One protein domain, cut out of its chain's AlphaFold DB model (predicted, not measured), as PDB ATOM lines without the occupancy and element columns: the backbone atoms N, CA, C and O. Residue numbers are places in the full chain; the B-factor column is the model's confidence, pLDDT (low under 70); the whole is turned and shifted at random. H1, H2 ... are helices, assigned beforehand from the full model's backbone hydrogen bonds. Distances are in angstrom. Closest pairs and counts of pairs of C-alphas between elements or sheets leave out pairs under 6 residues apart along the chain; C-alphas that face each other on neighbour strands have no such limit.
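This is residues 11 to 99 of the 306 residues of the protein "C2H2-type domain-containing protein" of Giardia muris (UniProt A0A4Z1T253). One long straight helix, H6, makes the longest axis, and five short helices gather on the side of its first half; its far half, residues 79 to 99, sticks out free as an arm. H5 folds back beside the beginning of H6 as a helical hairpin, H4 packs crosswise on H6 further along, and H1, H2 and H3 make an arch that reaches away from H6, with H2 at its far end. The printed part has 89 residues with six named helices, H1 to H6 in chain order, and no named strand; the class is all helix. The whole is loose, with a radius of gyration of the C-alphas of 17.4 A, and elongated, spanning 61 by 32 by 20 A.

After residues 11 to 17, H1 takes residues 18 to 23, beginning at C-alpha 18 at (-57.704, -43.606, 39.801), and is 8.6 A long. H2, residues 26 to 32, is 10.0 A long. H3, residues 36 to 39, measures 5.3 A, and H4, residues 42 to 47, 8.4 A. H5, residues 50 to 56, is 9.9 A long. H6, residues 61 to 99, runs 57.5 A from C-alpha 61 at (-67.102, -28.489, 31.402) to C-alpha 99 at (-9.774, -29.560, 35.188).

H1 and H3 are near each other. H1 and H2 are apart, and H2 and H3 are only just apart, with their closest C-alphas 8.4 A from each other. H3 and H4 meet only through their link, and so do H4 and H5. H4 touches H6 with residues 71 to 75 of H6 alone; the closest C-alphas, those of Ala 46 and Gln 71, are 5.0 A apart. These two run opposite ways at a steep tilt of 68 degrees, only just short of about perpendicular. H5 and H6 form a helical hairpin, opposite ways at a shallow tilt of 16 degrees. H5 touches residues 64 to 68 of H6 alone, and the closest C-alphas, those of Arg 51 and Val 64, are 6.0 A apart. H1, H2 and H3 are apart from H6. In H1, H2, H4, H5 and H6 every O i to N i+4 pair is within hydrogen-bond range; H3 is too short for such a pair, and its 1 pair of O i and N i+3 is within range.

The two C-alphas farthest apart, those of Glu 58 and Glu 99, are 60.9 A from each other. Residues 30 to 36, of which 30 to 32 belong to H2, stand free, as do residues 79 to 99 of H6. Without these stretches the body has 61 residues and spans 30 by 26 by 20 A. The five links between the helices are tight. The printed part has no cut. Its mean pLDDT is 88.5, and no printed residue is under 70.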
ATOM      1  N   ARG A  11     -49.902 -35.416  23.209       78.44
ATOM      2  CA  ARG A  11     -51.297 -35.848  23.274       78.44
ATOM      3  C   ARG A  11     -51.460 -36.782  24.471       78.44
ATOM      4  O   ARG A  11     -50.777 -37.799  24.549       78.44
ATOM      5  N   LEU A  12     -52.416 -36.447  25.330       79.81
ATOM      6  CA  LEU A  12     -52.783 -37.213  26.518       79.81
ATOM      7  C   LEU A  12     -53.171 -38.646  26.116       79.81
ATOM      8  O   LEU A  12     -54.127 -38.850  25.359       79.81
ATOM      9  N   ARG A  13     -52.398 -39.635  26.565       72.88
ATOM     10  CA  ARG A  13     -52.544 -41.061  26.254       72.88
ATOM     11  C   ARG A  13     -52.255 -41.881  27.510       72.88
ATOM     12  O   ARG A  13     -51.298 -41.618  28.222       72.88
ATOM     13  N   GLY A  14     -53.057 -42.918  27.735       73.12
ATOM     14  CA  GLY A  14     -52.874 -43.852  28.849       73.12
ATOM     15  C   GLY A  14     -53.978 -43.765  29.900       73.12
ATOM     16  O   GLY A  14     -54.652 -42.741  30.044       73.12
ATOM     17  N   ALA A  15     -54.180 -44.879  30.600       72.75
ATOM     18  CA  ALA A  15     -55.087 -44.963  31.735       72.75
ATOM     19  C   ALA A  15     -54.431 -44.326  32.966       72.75
ATOM     20  O   ALA A  15     -53.229 -44.469  33.179       72.75
ATOM     21  N   VAL A  16     -55.225 -43.616  33.764       81.44
ATOM     22  CA  VAL A  16     -54.770 -43.069  35.043       81.44
ATOM     23  C   VAL A  16     -55.192 -44.031  36.143       81.44
ATOM     24  O   VAL A  16     -56.339 -44.470  36.185       81.44
ATOM     25  N   ASP A  17     -54.283 -44.341  37.064       82.56
ATOM     26  CA  ASP A  17     -54.577 -45.191  38.218       82.56
ATOM     27  C   ASP A  17     -55.442 -44.436  39.242       82.56
ATOM     28  O   ASP A  17     -54.983 -43.975  40.289       82.56
ATOM     29  N   HIS A  18     -56.740 -44.320  38.958       81.75
ATOM     30  CA  HIS A  18     -57.704 -43.606  39.801       81.75
ATOM     31  C   HIS A  18     -57.823 -44.202  41.211       81.75
ATOM     32  O   HIS A  18     -58.175 -43.506  42.161       81.75
ATOM     33  N   ALA A  19     -57.534 -45.497  41.375       85.06
ATOM     34  CA  ALA A  19     -57.481 -46.136  42.687       85.06
ATOM     35  C   ALA A  19     -56.382 -45.523  43.568       85.06
ATOM     36  O   ALA A  19     -56.647 -45.169  44.715       85.06
ATOM     37  N   LYS A  20     -55.188 -45.318  43.002       84.50
ATOM     38  CA  LYS A  20     -54.053 -44.707  43.702       84.50
ATOM     39  C   LYS A  20     -54.292 -43.221  43.967       84.50
ATOM     40  O   LYS A  20     -54.018 -42.750  45.068       84.50
ATOM     41  N   LEU A  21     -54.891 -42.508  43.009       84.75
ATOM     42  CA  LEU A  21     -55.264 -41.102  43.192       84.75
ATOM     43  C   LEU A  21     -56.251 -40.913  44.354       84.75
ATOM     44  O   LEU A  21     -56.088 -39.995  45.147       84.75
ATOM     45  N   ARG A  22     -57.239 -41.806  44.500       84.81
ATOM     46  CA  ARG A  22     -58.206 -41.761  45.612       84.81
ATOM     47  C   ARG A  22     -57.599 -42.130  46.962       84.81
ATOM     48  O   ARG A  22     -58.049 -41.620  47.979       84.81
ATOM     49  N   SER A  23     -56.605 -43.019  46.983       87.06
ATOM     50  CA  SER A  23     -55.887 -43.354  48.220       87.06
ATOM     51  C   SER A  23     -54.943 -42.246  48.692       87.06
ATOM     52  O   SER A  23     -54.493 -42.266  49.838       87.06
ATOM     53  N   LEU A  24     -54.631 -41.277  47.826       85.50
ATOM     54  CA  LEU A  24     -53.722 -40.194  48.158       85.50
ATOM     55  C   LEU A  24     -54.407 -39.197  49.097       85.50
ATOM     56  O   LEU A  24     -55.379 -38.536  48.745       85.50
ATOM     57  N   THR A  25     -53.874 -39.079  50.312       86.81
ATOM     58  CA  THR A  25     -54.365 -38.130  51.317       86.81
ATOM     59  C   THR A  25     -53.537 -36.850  51.250       86.81
ATOM     60  O   THR A  25     -52.395 -36.825  51.715       86.81
ATOM     61  N   LEU A  26     -54.108 -35.782  50.689       86.50
ATOM     62  CA  LEU A  26     -53.424 -34.492  50.525       86.50
ATOM     63  C   LEU A  26     -52.975 -33.893  51.867       86.50
ATOM     64  O   LEU A  26     -51.855 -33.403  51.971       86.50
ATOM     65  N   ASP A  27     -53.789 -34.020  52.919       88.06
ATOM     66  CA  ASP A  27     -53.450 -33.518  54.259       88.06
ATOM     67  C   ASP A  27     -52.208 -34.189  54.847       88.06
ATOM     68  O   ASP A  27     -51.414 -33.558  55.546       88.06
ATOM     69  N   ARG A  28     -52.025 -35.482  54.557       86.69
ATOM     70  CA  ARG A  28     -50.829 -36.214  54.971       86.69
ATOM     71  C   ARG A  28     -49.625 -35.715  54.186       86.69
ATOM     72  O   ARG A  28     -48.617 -35.410  54.806       86.69
ATOM     73  N   LEU A  29     -49.754 -35.572  52.868       86.94
ATOM     74  CA  LEU A  29     -48.673 -35.099  52.003       86.94
ATOM     75  C   LEU A  29     -48.163 -33.717  52.427       86.94
ATOM     76  O   LEU A  29     -46.958 -33.523  52.532       86.94
ATOM     77  N   VAL A  30     -49.061 -32.788  52.765       90.25
ATOM     78  CA  VAL A  30     -48.683 -31.446  53.243       90.25
ATOM     79  C   VAL A  30     -47.970 -31.498  54.601       90.25
ATOM     80  O   VAL A  30     -47.056 -30.717  54.843       90.25
ATOM     81  N   ARG A  31     -48.360 -32.416  55.496       90.75
ATOM     82  CA  ARG A  31     -47.771 -32.529  56.844       90.75
ATOM     83  C   ARG A  31     -46.445 -33.280  56.872       90.75
ATOM     84  O   ARG A  31     -45.561 -32.905  57.632       90.75
ATOM     85  N   THR A  32     -46.330 -34.366  56.112       88.00
ATOM     86  CA  THR A  32     -45.151 -35.244  56.130       88.00
ATOM     87  C   THR A  32     -44.162 -34.928  55.017       88.00
ATOM     88  O   THR A  32     -43.058 -35.460  55.048       88.00
ATOM     89  N   ASN A  33     -44.546 -34.086  54.049       87.88
ATOM     90  CA  ASN A  33     -43.778 -33.772  52.842       87.88
ATOM     91  C   ASN A  33     -43.270 -35.033  52.116       87.88
ATOM     92  O   ASN A  33     -42.177 -35.063  51.555       87.88
ATOM     93  N   ASP A  34     -44.068 -36.099  52.182       87.88
ATOM     94  CA  ASP A  34     -43.755 -37.388  51.578       87.88
ATOM     95  C   ASP A  34     -44.205 -37.358  50.114       87.88
ATOM     96  O   ASP A  34     -45.401 -37.415  49.808       87.88
ATOM     97  N   LEU A  35     -43.232 -37.187  49.220       87.75
ATOM     98  CA  LEU A  35     -43.451 -37.033  47.784       87.75
ATOM     99  C   LEU A  35     -43.422 -38.368  47.033       87.75
ATOM    100  O   LEU A  35     -43.825 -38.407  45.874       87.75
ATOM    101  N   GLU A  36     -43.007 -39.461  47.672       89.06
ATOM    102  CA  GLU A  36     -42.936 -40.801  47.078       89.06
ATOM    103  C   GLU A  36     -44.270 -41.235  46.419       89.06
ATOM    104  O   GLU A  36     -44.280 -41.547  45.221       89.06
ATOM    105  N   PRO A  37     -45.433 -41.186  47.113       86.56
ATOM    106  CA  PRO A  37     -46.706 -41.588  46.509       86.56
ATOM    107  C   PRO A  37     -47.175 -40.627  45.410       86.56
ATOM    108  O   PRO A  37     -47.901 -41.037  44.502       86.56
ATOM    109  N   LEU A  38     -46.773 -39.354  45.476       87.75
ATOM    110  CA  LEU A  38     -47.108 -38.355  44.467       87.75
ATOM    111  C   LEU A  38     -46.275 -38.559  43.202       87.75
ATOM    112  O   LEU A  38     -46.838 -38.575  42.110       87.75
ATOM    113  N   ASN A  39     -44.970 -38.790  43.341       88.88
ATOM    114  CA  ASN A  39     -44.048 -39.049  42.236       88.88
ATOM    115  C   ASN A  39     -44.487 -40.258  41.402       88.88
ATOM    116  O   ASN A  39     -44.451 -40.202  40.175       88.88
ATOM    117  N   ALA A  40     -45.008 -41.306  42.044       88.38
ATOM    118  CA  ALA A  40     -45.571 -42.461  41.346       88.38
ATOM    119  C   ALA A  40     -46.801 -42.118  40.476       88.38
ATOM    120  O   ALA A  40     -47.092 -42.815  39.503       88.38
ATOM    121  N   LEU A  41     -47.536 -41.054  40.812       88.31
ATOM    122  CA  LEU A  41     -48.723 -40.594  40.086       88.31
ATOM    123  C   LEU A  41     -48.418 -39.523  39.035       88.31
ATOM    124  O   LEU A  41     -49.199 -39.375  38.092       88.31
ATOM    125  N   VAL A  42     -47.306 -38.792  39.165       89.44
ATOM    126  CA  VAL A  42     -46.917 -37.688  38.270       89.44
ATOM    127  C   VAL A  42     -46.989 -38.066  36.781       89.44
ATOM    128  O   VAL A  42     -47.604 -37.299  36.038       89.44
ATOM    129  N   PRO A  43     -46.482 -39.226  36.311       87.69
ATOM    130  CA  PRO A  43     -46.572 -39.592  34.895       87.69
ATOM    131  C   PRO A  43     -48.017 -39.768  34.412       87.69
ATOM    132  O   PRO A  43     -48.384 -39.297  33.336       87.69
ATOM    133  N   GLY A  44     -48.863 -40.401  35.232       87.94
ATOM    134  CA  GLY A  44     -50.282 -40.590  34.929       87.94
ATOM    135  C   GLY A  44     -51.057 -39.272  34.938       87.94
ATOM    136  O   GLY A  44     -51.930 -39.065  34.100       87.94
ATOM    137  N   LEU A  45     -50.712 -38.350  35.837       88.12
ATOM    138  CA  LEU A  45     -51.329 -37.027  35.899       88.12
ATOM    139  C   LEU A  45     -50.886 -36.129  34.737       88.12
ATOM    140  O   LEU A  45     -51.728 -35.455  34.154       88.12
ATOM    141  N   ALA A  46     -49.609 -36.151  34.354       90.06
ATOM    142  CA  ALA A  46     -49.081 -35.315  33.278       90.06
ATOM    143  C   ALA A  46     -49.505 -35.794  31.877       90.06
ATOM    144  O   ALA A  46     -49.843 -34.973  31.020       90.06
ATOM    145  N   TYR A  47     -49.515 -37.112  31.642       90.12
ATOM    146  CA  TYR A  47     -49.706 -37.683  30.304       90.12
ATOM    147  C   TYR A  47     -50.989 -38.505  30.136       90.12
ATOM    148  O   TYR A  47     -51.379 -38.776  29.004       90.12
ATOM    149  N   GLY A  48     -51.678 -38.885  31.213       88.88
ATOM    150  CA  GLY A  48     -52.856 -39.750  31.142       88.88
ATOM    151  C   GLY A  48     -54.153 -39.049  30.720       88.88
ATOM    152  O   GLY A  48     -54.289 -37.821  30.752       88.88
ATOM    153  N   ASN A  49     -55.153 -39.849  30.335       88.44
ATOM    154  CA  ASN A  49     -56.465 -39.364  29.900       88.44
ATOM    155  C   ASN A  49     -57.384 -39.001  31.087       88.44
ATOM    156  O   ASN A  49     -58.359 -39.698  31.375       88.44
ATOM    157  N   LEU A  50     -57.100 -37.884  31.763       86.88
ATOM    158  CA  LEU A  50     -57.974 -37.344  32.817       86.88
ATOM    159  C   LEU A  50     -59.283 -36.774  32.265       86.88
ATOM    160  O   LEU A  50     -60.305 -36.802  32.948       86.88
ATOM    161  N   ARG A  51     -59.272 -36.297  31.015       88.44
ATOM    162  CA  ARG A  51     -60.461 -35.766  30.342       88.44
ATOM    163  C   ARG A  51     -61.587 -36.799  30.301       88.44
ATOM    164  O   ARG A  51     -62.675 -36.513  30.784       88.44
ATOM    165  N   GLY A  52     -61.311 -37.987  29.763       86.62
ATOM    166  CA  GLY A  52     -62.316 -39.044  29.632       86.62
ATOM    167  C   GLY A  52     -62.834 -39.534  30.985       86.62
ATOM    168  O   GLY A  52     -64.012 -39.842  31.115       86.62
ATOM    169  N   TYR A  53     -61.980 -39.539  32.012       86.19
ATOM    170  CA  TYR A  53     -62.393 -39.870  33.374       86.19
ATOM    171  C   TYR A  53     -63.382 -38.849  33.948       86.19
ATOM    172  O   TYR A  53     -64.411 -39.235  34.496       86.19
ATOM    173  N   LEU A  54     -63.091 -37.556  33.800       88.75
ATOM    174  CA  LEU A  54     -63.953 -36.479  34.290       88.75
ATOM    175  C   LEU A  54     -65.271 -36.403  33.513       88.75
ATOM    176  O   LEU A  54     -66.321 -36.215  34.119       88.75
ATOM    177  N   GLU A  55     -65.229 -36.606  32.195       88.06
ATOM    178  CA  GLU A  55     -66.428 -36.687  31.354       88.06
ATOM    179  C   GLU A  55     -67.310 -37.887  31.748       88.06
ATOM    180  O   GLU A  55     -68.527 -37.744  31.828       88.06
ATOM    181  N   ALA A  56     -66.717 -39.039  32.089       88.69
ATOM    182  CA  ALA A  56     -67.453 -40.217  32.561       88.69
ATOM    183  C   ALA A  56     -68.100 -40.043  33.950       88.69
ATOM    184  O   ALA A  56     -69.027 -40.776  34.278       88.69
ATOM    185  N   HIS A  57     -67.621 -39.095  34.762       87.69
ATOM    186  CA  HIS A  57     -68.166 -38.777  36.090       87.69
ATOM    187  C   HIS A  57     -69.031 -37.506  36.082       87.69
ATOM    188  O   HIS A  57     -69.231 -36.901  37.132       87.69
ATOM    189  N   GLU A  58     -69.509 -37.078  34.908       91.69
ATOM    190  CA  GLU A  58     -70.388 -35.910  34.743       91.69
ATOM    191  C   GLU A  58     -69.799 -34.606  35.316       91.69
ATOM    192  O   GLU A  58     -70.515 -33.712  35.774       91.69
ATOM    193  N   ALA A  59     -68.468 -34.466  35.288       92.19
ATOM    194  CA  ALA A  59     -67.812 -33.254  35.754       92.19
ATOM    195  C   ALA A  59     -68.208 -32.048  34.881       92.19
ATOM    196  O   ALA A  59     -68.337 -32.167  33.656       92.19
ATOM    197  N   PRO A  60     -68.343 -30.847  35.469       94.50
ATOM    198  CA  PRO A  60     -68.737 -29.678  34.707       94.50
ATOM    199  C   PRO A  60     -67.659 -29.305  33.668       94.50
ATOM    200  O   PRO A  60     -66.460 -29.446  33.936       94.50
ATOM    201  N   PRO A  61     -68.039 -28.743  32.503       92.06
ATOM    202  CA  PRO A  61     -67.102 -28.489  31.402       92.06
ATOM    203  C   PRO A  61     -65.921 -27.580  31.764       92.06
ATOM    204  O   PRO A  61     -64.838 -27.695  31.187       92.06
ATOM    205  N   TRP A  62     -66.110 -26.663  32.717       94.00
ATOM    206  CA  TRP A  62     -65.045 -25.781  33.195       94.00
ATOM    207  C   TRP A  62     -63.967 -26.546  33.978       94.00
ATOM    208  O   TRP A  62     -62.789 -26.230  33.836       94.00
ATOM    209  N   ALA A  63     -64.341 -27.580  34.741       92.44
ATOM    210  CA  ALA A  63     -63.405 -28.382  35.527       92.44
ATOM    211  C   ALA A  63     -62.542 -29.258  34.616       92.44
ATOM    212  O   ALA A  63     -61.335 -29.369  34.816       92.44
ATOM    213  N   VAL A  64     -63.138 -29.804  33.552       91.25
ATOM    214  CA  VAL A  64     -62.410 -30.553  32.518       91.25
ATOM    215  C   VAL A  64     -61.352 -29.671  31.845       91.25
ATOM    216  O   VAL A  64     -60.206 -30.092  31.697       91.25
ATOM    217  N   LYS A  65     -61.705 -28.429  31.482       92.25
ATOM    218  CA  LYS A  65     -60.756 -27.462  30.899       92.25
ATOM    219  C   LYS A  65     -59.651 -27.073  31.879       92.25
ATOM    220  O   LYS A  65     -58.488 -27.048  31.489       92.25
ATOM    221  N   LEU A  66     -59.996 -26.793  33.136       93.00
ATOM    222  CA  LEU A  66     -59.019 -26.454  34.172       93.00
ATOM    223  C   LEU A  66     -58.002 -27.583  34.365       93.00
ATOM    224  O   LEU A  66     -56.800 -27.331  34.385       93.00
ATOM    225  N   MET A  67     -58.475 -28.829  34.427       90.88
ATOM    226  CA  MET A  67     -57.599 -29.991  34.546       90.88
ATOM    227  C   MET A  67     -56.697 -30.152  33.324       90.88
ATOM    228  O   MET A  67     -55.509 -30.384  33.495       90.88
ATOM    229  N   GLN A  68     -57.201 -29.952  32.106       90.19
ATOM    230  CA  GLN A  68     -56.357 -29.977  30.904       90.19
ATOM    231  C   GLN A  68     -55.254 -28.917  30.943       90.19
ATOM    232  O   GLN A  68     -54.103 -29.225  30.644       90.19
ATOM    233  N   VAL A  69     -55.580 -27.683  31.342       92.69
ATOM    234  CA  VAL A  69     -54.585 -26.611  31.501       92.69
ATOM    235  C   VAL A  69     -53.533 -27.006  32.535       92.69
ATOM    236  O   VAL A  69     -52.340 -26.865  32.272       92.69
ATOM    237  N   GLN A  70     -53.957 -27.573  33.667       92.81
ATOM    238  CA  GLN A  70     -53.044 -28.059  34.697       92.81
ATOM    239  C   GLN A  70     -52.136 -29.189  34.183       92.81
ATOM    240  O   GLN A  70     -50.942 -29.187  34.474       92.81
ATOM    241  N   GLN A  71     -52.661 -30.119  33.378       91.88
ATOM    242  CA  GLN A  71     -51.860 -31.186  32.767       91.88
ATOM    243  C   GLN A  71     -50.805 -30.626  31.806       91.88
ATOM    244  O   GLN A  71     -49.650 -31.041  31.857       91.88
ATOM    245  N   TYR A  72     -51.167 -29.658  30.961       92.06
ATOM    246  CA  TYR A  72     -50.215 -29.012  30.053       92.06
ATOM    247  C   TYR A  72     -49.145 -28.211  30.799       92.06
ATOM    248  O   TYR A  72     -47.972 -28.276  30.431       92.06
ATOM    249  N   LEU A  73     -49.521 -27.512  31.873       93.19
ATOM    250  CA  LEU A  73     -48.561 -26.849  32.754       93.19
ATOM    251  C   LEU A  73     -47.587 -27.865  33.361       93.19
ATOM    252  O   LEU A  73     -46.385 -27.629  33.377       93.19
ATOM    253  N   GLN A  74     -48.085 -29.016  33.805       91.62
ATOM    254  CA  GLN A  74     -47.250 -30.063  34.383       91.62
ATOM    255  C   GLN A  74     -46.287 -30.677  33.356       91.62
ATOM    256  O   GLN A  74     -45.126 -30.899  33.682       91.62
ATOM    257  N   GLN A  75     -46.719 -30.881  32.106       91.12
ATOM    258  CA  GLN A  75     -45.825 -31.297  31.014       91.12
ATOM    259  C   GLN A  75     -44.718 -30.271  30.753       91.12
ATOM    260  O   GLN A  75     -43.566 -30.647  30.552       91.12
ATOM    261  N   TYR A  76     -45.057 -28.980  30.774       92.25
ATOM    262  CA  TYR A  76     -44.071 -27.918  30.611       92.25
ATOM    263  C   TYR A  76     -43.066 -27.896  31.767       92.25
ATOM    264  O   TYR A  76     -41.866 -27.821  31.529       92.25
ATOM    265  N   LEU A  77     -43.536 -28.036  33.010       93.69
ATOM    266  CA  LEU A  77     -42.656 -28.095  34.177       93.69
ATOM    267  C   LEU A  77     -41.695 -29.287  34.108       93.69
ATOM    268  O   LEU A  77     -40.502 -29.104  34.328       93.69
ATOM    269  N   LEU A  78     -42.184 -30.476  33.740       91.38
ATOM    270  CA  LEU A  78     -41.330 -31.654  33.545       91.38
ATOM    271  C   LEU A  78     -40.261 -31.398  32.478       91.38
ATOM    272  O   LEU A  78     -39.086 -31.630  32.734       91.38
ATOM    273  N   TYR A  79     -40.645 -30.818  31.339       91.31
ATOM    274  CA  TYR A  79     -39.689 -30.433  30.302       91.31
ATOM    275  C   TYR A  79     -38.631 -29.447  30.812       91.31
ATOM    276  O   TYR A  79     -37.450 -29.633  30.545       91.31
ATOM    277  N   THR A  80     -39.027 -28.413  31.564       92.06
ATOM    278  CA  THR A  80     -38.059 -27.443  32.100       92.06
ATOM    279  C   THR A  80     -37.116 -28.063  33.123       92.06
ATOM    280  O   THR A  80     -35.951 -27.687  33.168       92.06
ATOM    281  N   VAL A  81     -37.586 -29.016  33.933       92.75
ATOM    282  CA  VAL A  81     -36.728 -29.733  34.883       92.75
ATOM    283  C   VAL A  81     -35.715 -30.590  34.131       92.75
ATOM    284  O   VAL A  81     -34.532 -30.523  34.457       92.75
ATOM    285  N   ASP A  82     -36.147 -31.326  33.110       91.62
ATOM    286  CA  ASP A  82     -35.259 -32.155  32.293       91.62
ATOM    287  C   ASP A  82     -34.218 -31.300  31.544       91.62
ATOM    288  O   ASP A  82     -33.031 -31.627  31.549       91.62
ATOM    289  N   ASP A  83     -34.627 -30.168  30.960       91.38
ATOM    290  CA  ASP A  83     -33.722 -29.228  30.281       91.38
ATOM    291  C   ASP A  83     -32.700 -28.624  31.257       91.38
ATOM    292  O   ASP A  83     -31.498 -28.597  30.982       91.38
ATOM    293  N   LEU A  84     -33.147 -28.224  32.452       93.12
ATOM    294  CA  LEU A  84     -32.256 -27.723  33.495       93.12
ATOM    295  C   LEU A  84     -31.273 -28.801  33.962       93.12
ATOM    296  O   LEU A  84     -30.078 -28.526  34.057       93.12
ATOM    297  N   GLN A  85     -31.726 -30.033  34.198       93.75
ATOM    298  CA  GLN A  85     -30.854 -31.154  34.563       93.75
ATOM    299  C   GLN A  85     -29.831 -31.466  33.468       93.75
ATOM    300  O   GLN A  85     -28.655 -31.711  33.753       93.75
ATOM    301  N   GLN A  86     -30.248 -31.413  32.205       91.12
ATOM    302  CA  GLN A  86     -29.345 -31.597  31.081       91.12
ATOM    303  C   GLN A  86     -28.320 -30.459  30.991       91.12
ATOM    304  O   GLN A  86     -27.138 -30.713  30.777       91.12
ATOM    305  N   SER A  87     -28.735 -29.213  31.219       90.44
ATOM    306  CA  SER A  87     -27.820 -28.069  31.224       90.44
ATOM    307  C   SER A  87     -26.802 -28.140  32.372       90.44
ATOM    308  O   SER A  87     -25.620 -27.871  32.164       90.44
ATOM    309  N   LEU A  88     -27.230 -28.578  33.562       92.69
ATOM    310  CA  LEU A  88     -26.366 -28.738  34.731       92.69
ATOM    311  C   LEU A  88     -25.371 -29.884  34.545       92.69
ATOM    312  O   LEU A  88     -24.191 -29.718  34.839       92.69
ATOM    313  N   SER A  89     -25.819 -31.030  34.026       90.25
ATOM    314  CA  SER A  89     -24.919 -32.151  33.722       90.25
ATOM    315  C   SER A  89     -23.893 -31.785  32.648       90.25
ATOM    316  O   SER A  89     -22.716 -32.096  32.807       90.25
ATOM    317  N   GLN A  90     -24.290 -31.054  31.601       89.62
ATOM    318  CA  GLN A  90     -23.356 -30.535  30.597       89.62
ATOM    319  C   GLN A  90     -22.344 -29.552  31.199       89.62
ATOM    320  O   GLN A  90     -21.158 -29.631  30.883       89.62
ATOM    321  N   ALA A  91     -22.786 -28.651  32.080       88.38
ATOM    322  CA  ALA A  91     -21.896 -27.727  32.772       88.38
ATOM    323  C   ALA A  91     -20.882 -28.475  33.656       88.38
ATOM    324  O   ALA A  91     -19.687 -28.194  33.570       88.38
ATOM    325  N   ALA A  92     -21.331 -29.473  34.424       89.81
ATOM    326  CA  ALA A  92     -20.468 -30.301  35.264       89.81
ATOM    327  C   ALA A  92     -19.409 -31.061  34.442       89.81
ATOM    328  O   ALA A  92     -18.230 -31.028  34.788       89.81
ATOM    329  N   LEU A  93     -19.804 -31.668  33.317       87.69
ATOM    330  CA  LEU A  93     -18.876 -32.342  32.401       87.69
ATOM    331  C   LEU A  93     -17.850 -31.363  31.813       87.69
ATOM    332  O   LEU A  93     -16.657 -31.648  31.778       87.69
ATOM    333  N   SER A  94     -18.289 -30.166  31.417       87.19
ATOM    334  CA  SER A  94     -17.374 -29.153  30.884       87.19
ATOM    335  C   SER A  94     -16.366 -28.648  31.924       87.19
ATOM    336  O   SER A  94     -15.221 -28.364  31.570       87.19
ATOM    337  N   SER A  95     -16.752 -28.568  33.207       85.00
ATOM    338  CA  SER A  95     -15.816 -28.223  34.283       85.00
ATOM    339  C   SER A  95     -14.804 -29.334  34.544       85.00
ATOM    340  O   SER A  95     -13.617 -29.040  34.660       85.00
ATOM    341  N   THR A  96     -15.231 -30.602  34.555       86.62
ATOM    342  CA  THR A  96     -14.308 -31.727  34.755       86.62
ATOM    343  C   THR A  96     -13.335 -31.862  33.590       86.62
ATOM    344  O   THR A  96     -12.149 -32.062  33.816       86.62
ATOM    345  N   ASP A  97     -13.790 -31.662  32.350       87.25
ATOM    346  CA  ASP A  97     -12.921 -31.699  31.168       87.25
ATOM    347  C   ASP A  97     -11.847 -30.599  31.214       87.25
ATOM    348  O   ASP A  97     -10.691 -30.826  30.843       87.25
ATOM    349  N   ALA A  98     -12.209 -29.404  31.695       89.25
ATOM    350  CA  ALA A  98     -11.275 -28.296  31.867       89.25
ATOM    351  C   ALA A  98     -10.237 -28.580  32.966       89.25
ATOM    352  O   ALA A  98      -9.046 -28.324  32.767       89.25
ATOM    353  N   GLU A  99     -10.665 -29.141  34.100       91.81
ATOM    354  CA  GLU A  99      -9.774 -29.560  35.188       91.81
ATOM    355  C   GLU A  99      -8.835 -30.690  34.745       91.81
ATOM    356  O   GLU A  99      -7.624 -30.608  34.956       91.81
TER     357      GLU A  99